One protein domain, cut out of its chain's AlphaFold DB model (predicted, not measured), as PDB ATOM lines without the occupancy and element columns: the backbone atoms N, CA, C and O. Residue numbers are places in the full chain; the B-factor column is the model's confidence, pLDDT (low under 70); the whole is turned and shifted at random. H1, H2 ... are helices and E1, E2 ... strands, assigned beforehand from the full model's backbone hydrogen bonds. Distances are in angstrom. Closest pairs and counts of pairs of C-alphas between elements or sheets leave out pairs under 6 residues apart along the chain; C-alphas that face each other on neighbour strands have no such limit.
ATOM      1  N   LEU A  10     100.695 -75.296 150.570       91.19
ATOM      2  CA  LEU A  10     102.075 -75.531 150.971       91.19
ATOM      3  C   LEU A  10     102.196 -76.082 152.400       91.19
ATOM      4  O   LEU A  10     103.030 -76.951 152.645       91.19
ATOM      5  N   GLU A  11     101.366 -75.621 153.339       92.00
ATOM      6  CA  GLU A  11     101.298 -76.190 154.695       92.00
ATOM      7  C   GLU A  11     100.868 -77.655 154.669       92.00
ATOM      8  O   GLU A  11     101.463 -78.477 155.360       92.00
ATOM      9  N   HIS A  12      99.889 -77.999 153.833       91.44
ATOM     10  CA  HIS A  12      99.455 -79.383 153.678       91.44
ATOM     11  C   HIS A  12     100.544 -80.255 153.041       91.44
ATOM     12  O   HIS A  12     100.832 -81.338 153.543       91.44
ATOM     13  N   VAL A  13     101.226 -79.774 151.996       93.12
ATOM     14  CA  VAL A  13     102.347 -80.517 151.393       93.12
ATOM     15  C   VAL A  13     103.460 -80.769 152.414       93.12
ATOM     16  O   VAL A  13     104.003 -81.869 152.447       93.12
ATOM     17  N   ARG A  14     103.765 -79.809 153.298       93.69
ATOM     18  CA  ARG A  14     104.755 -79.990 154.378       93.69
ATOM     19  C   ARG A  14     104.365 -81.053 155.412       93.69
ATOM     20  O   ARG A  14     105.247 -81.564 156.088       93.69
ATOM     21  N   GLN A  15     103.083 -81.401 155.541       92.31
ATOM     22  CA  GLN A  15     102.650 -82.519 156.393       92.31
ATOM     23  C   GLN A  15     102.944 -83.885 155.756       92.31
ATOM     24  O   GLN A  15     103.081 -84.872 156.470       92.31
ATOM     25  N   ILE A  16     103.045 -83.941 154.423       93.50
ATOM     26  CA  ILE A  16     103.329 -85.163 153.659       93.50
ATOM     27  C   ILE A  16     104.841 -85.306 153.429       93.50
ATOM     28  O   ILE A  16     105.404 -86.384 153.605       93.50
ATOM     29  N   VAL A  17     105.509 -84.215 153.047       94.69
ATOM     30  CA  VAL A  17     106.948 -84.166 152.755       94.69
ATOM     31  C   VAL A  17     107.698 -83.704 154.004       94.69
ATOM     32  O   VAL A  17     107.989 -82.519 154.171       94.69
ATOM     33  N   ALA A  18     107.971 -84.657 154.896       88.94
ATOM     34  CA  ALA A  18     108.451 -84.383 156.251       88.94
ATOM     35  C   ALA A  18     109.837 -83.718 156.309       88.94
ATOM     36  O   ALA A  18     110.062 -82.863 157.161       88.94
ATOM     37  N   ASP A  19     110.747 -84.075 155.398       91.44
ATOM     38  CA  ASP A  19     112.133 -83.585 155.439       91.44
ATOM     39  C   ASP A  19     112.302 -82.184 154.827       91.44
ATOM     40  O   ASP A  19     113.319 -81.517 155.014       91.44
ATOM     41  N   GLY A  20     111.271 -81.692 154.135       93.94
ATOM     42  CA  GLY A  20     111.187 -80.303 153.707       93.94
ATOM     43  C   GLY A  20     110.718 -80.107 152.272       93.94
ATOM     44  O   GLY A  20     110.686 -81.008 151.440       93.94
ATOM     45  N   VAL A  21     110.359 -78.858 151.977       95.12
ATOM     46  CA  VAL A  21     109.929 -78.414 150.649       95.12
ATOM     47  C   VAL A  21     110.778 -77.212 150.266       95.12
ATOM     48  O   VAL A  21     110.712 -76.171 150.924       95.12
ATOM     49  N   VAL A  22     111.563 -77.352 149.200       94.50
ATOM     50  CA  VAL A  22     112.480 -76.317 148.710       94.50
ATOM     51  C   VAL A  22     112.048 -75.818 147.336       94.50
ATOM     52  O   VAL A  22     111.583 -76.587 146.494       94.50
ATOM     53  N   LYS A  23     112.214 -74.516 147.079       93.94
ATOM     54  CA  LYS A  23     112.013 -73.965 145.738       93.94
ATOM     55  C   LYS A  23     113.304 -74.125 144.937       93.94
ATOM     56  O   LYS A  23     114.267 -73.400 145.158       93.94
ATOM     57  N   ALA A  24     113.307 -75.055 143.989       94.62
ATOM     58  CA  ALA A  24     114.438 -75.263 143.092       94.62
ATOM     59  C   ALA A  24     114.378 -74.276 141.915       94.62
ATOM     60  O   ALA A  24     113.592 -74.462 140.990       94.62
ATOM     61  N   ALA A  25     115.208 -73.228 141.941       93.38
ATOM     62  CA  ALA A  25     115.265 -72.225 140.869       93.38
ATOM     63  C   ALA A  25     115.711 -72.806 139.512       93.38
ATOM     64  O   ALA A  25     115.339 -72.279 138.469       93.38
ATOM     65  N   GLY A  26     116.467 -73.912 139.523       92.06
ATOM     66  CA  GLY A  26     116.877 -74.627 138.310       92.06
ATOM     67  C   GLY A  26     115.755 -75.411 137.616       92.06
ATOM     68  O   GLY A  26     115.951 -75.866 136.494       92.06
ATOM     69  N   LEU A  27     114.586 -75.574 138.251       92.25
ATOM     70  CA  LEU A  27     113.413 -76.200 137.639       92.25
ATOM     71  C   LEU A  27     112.463 -75.114 137.124       92.25
ATOM     72  O   LEU A  27     111.859 -74.378 137.907       92.25
ATOM     73  N   SER A  28     112.310 -75.028 135.801       91.31
ATOM     74  CA  SER A  28     111.409 -74.064 135.155       91.31
ATOM     75  C   SER A  28     109.924 -74.399 135.359       91.31
ATOM     76  O   SER A  28     109.099 -73.490 135.435       91.31
ATOM     77  N   ALA A  29     109.586 -75.685 135.483       93.25
ATOM     78  CA  ALA A  29     108.248 -76.201 135.772       93.25
ATOM     79  C   ALA A  29     108.332 -77.577 136.465       93.25
ATOM     80  O   ALA A  29     109.397 -78.197 136.493       93.25
ATOM     81  N   GLY A  30     107.209 -78.048 137.017       93.88
ATOM     82  CA  GLY A  30     107.118 -79.346 137.691       93.88
ATOM     83  C   GLY A  30     107.784 -79.377 139.071       93.88
ATOM     84  O   GLY A  30     107.885 -78.359 139.765       93.88
ATOM     85  N   GLY A  31     108.223 -80.564 139.485       95.38
ATOM     86  CA  GLY A  31     108.893 -80.786 140.765       95.38
ATOM     87  C   GLY A  31     109.556 -82.155 140.862       95.38
ATOM     88  O   GLY A  31     109.386 -83.014 140.000       95.38
ATOM     89  N   VAL A  32     110.316 -82.366 141.933       95.38
ATOM     90  CA  VAL A  32     110.924 -83.661 142.252       95.38
ATOM     91  C   VAL A  32     110.616 -83.979 143.705       95.38
ATOM     92  O   VAL A  32     110.883 -83.161 144.585       95.38
ATOM     93  N   LEU A  33     110.052 -85.158 143.944       95.31
ATOM     94  CA  LEU A  33     109.974 -85.761 145.267       95.31
ATOM     95  C   LEU A  33     111.070 -86.818 145.343       95.31
ATOM     96  O   LEU A  33     111.153 -87.678 144.467       95.31
ATOM     97  N   LEU A  34     111.913 -86.753 146.363       93.75
ATOM     98  CA  LEU A  34     112.969 -87.733 146.565       93.75
ATOM     99  C   LEU A  34     113.064 -88.138 148.029       93.75
ATOM    100  O   LEU A  34     112.742 -87.347 148.914       93.75
ATOM    101  N   ASP A  35     113.535 -89.356 148.259       92.88
ATOM    102  CA  ASP A  35     114.004 -89.774 149.573       92.88
ATOM    103  C   ASP A  35     115.373 -89.132 149.847       92.88
ATOM    104  O   ASP A  35     116.318 -89.269 149.066       92.88
ATOM    105  N   THR A  36     115.459 -88.387 150.942       88.94
ATOM    106  CA  THR A  36     116.641 -87.628 151.366       88.94
ATOM    107  C   THR A  36     117.614 -88.456 152.201       88.94
ATOM    108  O   THR A  36     118.690 -87.972 152.559       88.94
ATOM    109  N   SER A  37     117.281 -89.708 152.516       87.38
ATOM    110  CA  SER A  37     118.157 -90.559 153.307       87.38
ATOM    111  C   SER A  37     119.418 -90.962 152.526       87.38
ATOM    112  O   SER A  37     119.400 -91.324 151.343       87.38
ATOM    113  N   ALA A  38     120.554 -90.937 153.230       81.62
ATOM    114  CA  ALA A  38     121.882 -91.214 152.679       81.62
ATOM    115  C   ALA A  38     122.037 -92.545 151.897       81.62
ATOM    116  O   ALA A  38     122.898 -92.616 151.006       81.62
ATOM    117  N   PRO A  39     121.271 -93.624 152.172       89.44
ATOM    118  CA  PRO A  39     121.353 -94.850 151.382       89.44
ATOM    119  C   PRO A  39     120.961 -94.693 149.908       89.44
ATOM    120  O   PRO A  39     121.497 -95.428 149.083       89.44
ATOM    121  N   PHE A  40     120.084 -93.753 149.542       91.31
ATOM    122  CA  PHE A  40     119.492 -93.727 148.197       91.31
ATOM    123  C   PHE A  40     120.123 -92.718 147.245       91.31
ATOM    124  O   PHE A  40     120.295 -93.017 146.059       91.31
ATOM    125  N   ALA A  41     120.511 -91.555 147.759       91.06
ATOM    126  CA  ALA A  41     121.190 -90.523 146.994       91.06
ATOM    127  C   ALA A  41     122.261 -89.848 147.851       91.06
ATOM    128  O   ALA A  41     122.162 -89.759 149.075       91.06
ATOM    129  N   SER A  42     123.338 -89.406 147.215       92.06
ATOM    130  CA  SER A  42     124.405 -88.676 147.887       92.06
ATOM    131  C   SER A  42     125.029 -87.676 146.926       92.06
ATOM    132  O   SER A  42     125.163 -87.945 145.732       92.06
ATOM    133  N   ILE A  43     125.438 -86.533 147.461       93.38
ATOM    134  CA  ILE A  43     126.335 -85.614 146.772       93.38
ATOM    135  C   ILE A  43     127.756 -86.029 147.143       93.38
ATOM    136  O   ILE A  43     128.109 -86.065 148.320       93.38
ATOM    137  N   VAL A  44     128.550 -86.394 146.144       95.75
ATOM    138  CA  VAL A  44     129.961 -86.731 146.313       95.75
ATOM    139  C   VAL A  44     130.767 -85.464 146.082       95.75
ATOM    140  O   VAL A  44     130.799 -84.942 144.968       95.75
ATOM    141  N   LEU A  45     131.405 -84.981 147.145       97.25
ATOM    142  CA  LEU A  45     132.292 -83.826 147.105       97.25
ATOM    143  C   LEU A  45     133.740 -84.313 146.982       97.25
ATOM    144  O   LEU A  45     134.231 -85.025 147.855       97.25
ATOM    145  N   GLY A  46     134.402 -83.963 145.883       97.50
ATOM    146  CA  GLY A  46     135.823 -84.239 145.665       97.50
ATOM    147  C   GLY A  46     136.698 -83.095 146.166       97.50
ATOM    148  O   GLY A  46     137.518 -83.276 147.061       97.50
ATOM    149  N   GLN A  47     136.492 -81.908 145.602       97.88
ATOM    150  CA  GLN A  47     137.123 -80.663 146.026       97.88
ATOM    151  C   GLN A  47     136.006 -79.684 146.364       97.88
ATOM    152  O   GLN A  47     135.134 -79.458 145.525       97.88
ATOM    153  N   ASP A  48     136.054 -79.113 147.564       97.69
ATOM    154  CA  ASP A  48     135.159 -78.026 147.964       97.69
ATOM    155  C   ASP A  48     135.442 -76.745 147.156       97.69
ATOM    156  O   ASP A  48     136.383 -76.687 146.355       97.69
ATOM    157  N   LEU A  49     134.624 -75.717 147.346       97.69
ATOM    158  CA  LEU A  49     134.729 -74.454 146.640       97.69
ATOM    159  C   LEU A  49     136.051 -73.743 146.967       97.69
ATOM    160  O   LEU A  49     136.285 -73.286 148.086       97.69
ATOM    161  N   MET A  50     136.911 -73.615 145.957       98.12
ATOM    162  CA  MET A  50     138.231 -72.996 146.063       98.12
ATOM    163  C   MET A  50     138.387 -71.861 145.059       98.12
ATOM    164  O   MET A  50     137.874 -71.921 143.940       98.12
ATOM    165  N   THR A  51     139.164 -70.850 145.445       98.12
ATOM    166  CA  THR A  51     139.584 -69.764 144.555       98.12
ATOM    167  C   THR A  51     141.012 -70.001 144.073       98.12
ATOM    168  O   THR A  51     141.879 -70.413 144.844       98.12
ATOM    169  N   GLY A  52     141.260 -69.756 142.792       97.81
ATOM    170  CA  GLY A  52     142.577 -69.816 142.172       97.81
ATOM    171  C   GLY A  52     142.948 -68.464 141.576       97.81
ATOM    172  O   GLY A  52     142.090 -67.740 141.078       97.81
ATOM    173  N   PHE A  53     144.231 -68.115 141.616       97.62
ATOM    174  CA  PHE A  53     144.750 -66.967 140.878       97.62
ATOM    175  C   PHE A  53     145.280 -67.444 139.527       97.62
ATOM    176  O   PHE A  53     146.169 -68.295 139.485       97.62
ATOM    177  N   VAL A  54     144.722 -66.916 138.437       97.56
ATOM    178  CA  VAL A  54     145.113 -67.291 137.071       97.56
ATOM    179  C   VAL A  54     146.263 -66.406 136.601       97.56
ATOM    180  O   VAL A  54     147.279 -66.908 136.127       97.56
ATOM    181  N   GLY A  55     146.130 -65.089 136.775       97.62
ATOM    182  CA  GLY A  55     147.161 -64.131 136.389       97.62
ATOM    183  C   GLY A  55     146.604 -62.807 135.865       97.62
ATOM    184  O   GLY A  55     145.407 -62.546 135.961       97.62
ATOM    185  N   PRO A  56     147.465 -61.933 135.326       97.00
ATOM    186  CA  PRO A  56     147.040 -60.703 134.666       97.00
ATOM    187  C   PRO A  56     146.284 -60.982 133.355       97.00
ATOM    188  O   PRO A  56     146.773 -61.722 132.502       97.00
ATOM    189  N   ALA A  57     145.141 -60.323 133.165       95.56
ATOM    190  CA  ALA A  57     144.330 -60.337 131.949       95.56
ATOM    191  C   ALA A  57     144.122 -58.893 131.455       95.56
ATOM    192  O   ALA A  57     143.186 -58.191 131.845       95.56
ATOM    193  N   GLY A  58     145.052 -58.406 130.627       94.19
ATOM    194  CA  GLY A  58     145.076 -57.007 130.189       94.19
ATOM    195  C   GLY A  58     145.316 -56.047 131.360       94.19
ATOM    196  O   GLY A  58     146.343 -56.126 132.027       94.19
ATOM    197  N   CYS A  59     144.365 -55.145 131.617       96.25
ATOM    198  CA  CYS A  59     144.406 -54.206 132.748       96.25
ATOM    199  C   CYS A  59     143.706 -54.740 134.014       96.25
ATOM    200  O   CYS A  59     143.349 -53.955 134.891       96.25
ATOM    201  N   GLN A  60     143.454 -56.049 134.094       97.50
ATOM    202  CA  GLN A  60     142.755 -56.698 135.204       97.50
ATOM    203  C   GLN A  60     143.521 -57.933 135.693       97.50
ATOM    204  O   GLN A  60     144.499 -58.363 135.080       97.50
ATOM    205  N   TYR A  61     143.057 -58.506 136.801       97.62
ATOM    206  CA  TYR A  61     143.511 -59.793 137.313       97.62
ATOM    207  C   TYR A  61     142.394 -60.819 137.183       97.62
ATOM    208  O   TYR A  61     141.246 -60.540 137.524       97.62
ATOM    209  N   GLU A  62     142.753 -62.003 136.714       98.25
ATOM    210  CA  GLU A  62     141.847 -63.121 136.539       98.25
ATOM    211  C   GLU A  62     141.999 -64.120 137.688       98.25
ATOM    212  O   GLU A  62     143.105 -64.494 138.098       98.25
ATOM    213  N   PHE A  63     140.850 -64.550 138.196       98.25
ATOM    214  CA  PHE A  63     140.720 -65.557 139.233       98.25
ATOM    215  C   PHE A  63     139.767 -66.641 138.747       98.25
ATOM    216  O   PHE A  63     138.813 -66.361 138.021       98.25
ATOM    217  N   SER A  64     139.999 -67.870 139.184       97.75
ATOM    218  CA  SER A  64     139.097 -68.991 138.965       97.75
ATOM    219  C   SER A  64     138.382 -69.353 140.261       97.75
ATOM    220  O   SER A  64     138.922 -69.204 141.356       97.75
ATOM    221  N   ILE A  65     137.151 -69.843 140.134       98.12
ATOM    222  CA  ILE A  65     136.441 -70.540 141.205       98.12
ATOM    223  C   ILE A  65     136.250 -71.964 140.713       98.12
ATOM    224  O   ILE A  65     135.808 -72.177 139.584       98.12
ATOM    225  N   SER A  66     136.624 -72.934 141.535       98.00
ATOM    226  CA  SER A  66     136.541 -74.348 141.188       98.00
ATOM    227  C   SER A  66     135.902 -75.137 142.319       98.00
ATOM    228  O   SER A  66     136.106 -74.829 143.490       98.00
ATOM    229  N   GLU A  67     135.143 -76.159 141.948       98.38
ATOM    230  CA  GLU A  67     134.546 -77.159 142.828       98.38
ATOM    231  C   GLU A  67     134.492 -78.469 142.030       98.38
ATOM    232  O   GLU A  67     134.314 -78.454 140.809       98.38
ATOM    233  N   THR A  68     134.671 -79.608 142.693       98.19
ATOM    234  CA  THR A  68     134.452 -80.925 142.087       98.19
ATOM    235  C   THR A  68     133.356 -81.631 142.859       98.19
ATOM    236  O   THR A  68     133.572 -82.082 143.983       98.19
ATOM    237  N   ILE A  69     132.190 -81.749 142.233       97.75
ATOM    238  CA  ILE A  69     130.976 -82.300 142.826       97.75
ATOM    239  C   ILE A  69     130.301 -83.249 141.833       97.75
ATOM    240  O   ILE A  69     130.290 -83.003 140.626       97.75
ATOM    241  N   ALA A  70     129.738 -84.348 142.330       96.88
ATOM    242  CA  ALA A  70     128.972 -85.293 141.527       96.88
ATOM    243  C   ALA A  70     127.729 -85.772 142.279       96.88
ATOM    244  O   ALA A  70     127.747 -85.961 143.494       96.88
ATOM    245  N   LEU A  71     126.645 -86.015 141.544       94.31
ATOM    246  CA  LEU A  71     125.451 -86.654 142.088       94.31
ATOM    247  C   LEU A  71     125.581 -88.174 141.957       94.31
ATOM    248  O   LEU A  71     125.741 -88.692 140.852       94.31
ATOM    249  N   TRP A  72     125.445 -88.891 143.069       93.69
ATOM    250  CA  TRP A  72     125.398 -90.348 143.086       93.69
ATOM    251  C   TRP A  72     124.027 -90.840 143.545       93.69
ATOM    252  O   TRP A  72     123.704 -90.829 144.733       93.69
ATOM    253  N   ILE A  73     123.224 -91.306 142.588       94.06
ATOM    254  CA  ILE A  73     121.939 -91.955 142.858       94.06
ATOM    255  C   ILE A  73     122.169 -93.467 142.915       94.06
ATOM    256  O   ILE A  73     122.447 -94.096 141.895       94.06
ATOM    257  N   LYS A  74     122.065 -94.047 144.111       94.31
ATOM    258  CA  LYS A  74     122.229 -95.491 144.352       94.31
ATOM    259  C   LYS A  74     120.945 -96.263 144.051       94.31
ATOM    260  O   LYS A  74     121.013 -97.400 143.597       94.31
ATOM    261  N   GLN A  75     119.787 -95.633 144.258       95.38
ATOM    262  CA  GLN A  75     118.474 -96.217 143.984       95.38
ATOM    263  C   GLN A  75     117.588 -95.215 143.227       95.38
ATOM    264  O   GLN A  75     116.923 -94.393 143.855       95.38
ATOM    265  N   PRO A  76     117.541 -95.267 141.883       94.12
ATOM    266  CA  PRO A  76     116.760 -94.325 141.067       94.12
ATOM    267  C   PRO A  76     115.271 -94.246 141.430       94.12
ATOM    268  O   PRO A  76     114.639 -93.209 141.282       94.12
ATOM    269  N   GLN A  77     114.720 -95.336 141.955       95.06
ATOM    270  CA  GLN A  77     113.324 -95.520 142.341       95.06
ATOM    271  C   GLN A  77     112.944 -94.689 143.570       95.06
ATOM    272  O   GLN A  77     111.762 -94.505 143.837       95.06
ATOM    273  N   ALA A  78     113.935 -94.166 144.296       94.31
ATOM    274  CA  ALA A  78     113.737 -93.202 145.370       94.31
ATOM    275  C   ALA A  78     113.493 -91.769 144.855       94.31
ATOM    276  O   ALA A  78     113.351 -90.856 145.663       94.31
ATOM    277  N   VAL A  79     113.459 -91.554 143.532       95.06
ATOM    278  CA  VAL A  79     113.213 -90.255 142.896       95.06
ATOM    279  C   VAL A  79     111.944 -90.327 142.047       95.06
ATOM    280  O   VAL A  79     111.823 -91.150 141.140       95.06
ATOM    281  N   CYS A  80     111.004 -89.425 142.307       96.06
ATOM    282  CA  CYS A  80     109.771 -89.250 141.552       96.06
ATOM    283  C   CYS A  80     109.747 -87.860 140.908       96.06
ATOM    284  O   CYS A  80     109.829 -86.837 141.589       96.06
ATOM    285  N   VAL A  81     109.620 -87.823 139.581       95.75
ATOM    286  CA  VAL A  81     109.522 -86.579 138.809       95.75
ATOM    287  C   VAL A  81     108.053 -86.221 138.612       95.75
ATOM    288  O   VAL A  81     107.289 -86.994 138.033       95.75
ATOM    289  N   LEU A  82     107.676 -85.027 139.059       95.25
ATOM    290  CA  LEU A  82     106.355 -84.437 138.886       95.25
ATOM    291  C   LEU A  82     106.396 -83.555 137.632       95.25
ATOM    292  O   LEU A  82     107.125 -82.561 137.607       95.25
ATOM    293  N   LYS A  83     105.669 -83.956 136.587       88.44
ATOM    294  CA  LYS A  83     105.605 -83.246 135.300       88.44
ATOM    295  C   LYS A  83     104.534 -82.164 135.304       88.44
ATOM    296  O   LYS A  83     103.454 -82.428 135.873       88.44
TER     297      LYS A  83
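What this domain is: This is residues 10 to 83 of the 83 residues of the protein "Bacteriocin family protein" of Planctomycetes bacterium (UniProt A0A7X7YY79). A long arm, the antiparallel hairpin of E2 and E3, reaches out from a small head that holds the short strand pair E1 and E4 and the helix H1. The arm makes most of the length, and H1 lies at the end of the head away from the arm's tip. The printed part has 74 residues, with one named helix and four named strands in the order H1, E1, E2, E3, E4; its two sheets, E1 - E4 and E2 - E3, are both antiparallel, and the class is mostly strand. The whole is extended, with a radius of gyration of the C-alphas of 18.6 A and spans of 55 by 26 by 20 A.

How they stand to each other: Start at H1, residues 10 to 16, where 2 of 3 O i to N i+4 pairs are within hydrogen-bond range. Go on to E1, residues 31 to 34, the antiparallel neighbour of E4, residues 79 to 82, at 160 degrees between their directions; N 33 and O 80 are 2.9 A apart, within hydrogen-bond range. Next look at E2, residues 41 to 57, and E3, residues 60 to 73, a hairpin at 168 degrees; N 44 and O 70 are 2.8 A apart, as are N 57 and O 60. H1 is apart from E2, E3 and E4.

Where its parts are: Find C-alpha 10 at (102.075, -75.531, 150.971), where H1 begins; it is 10.1 A long. E1 is 9.9 A long. From C-alpha 41 at (121.190, -90.523, 146.994), E2 runs 40.9 A, and E3 returns over 41.7 A. E4, 9.8 A long, ends at C-alpha 82, (106.355, -84.437, 138.886).

The domain as a whole: The two C-alphas farthest apart, those of Gln 15 and Gly 58, are 56.0 A apart. The link from H1 to E1, 14 residues, is long. The printed part has no cut, and no printed residue is under 70 in pLDDT.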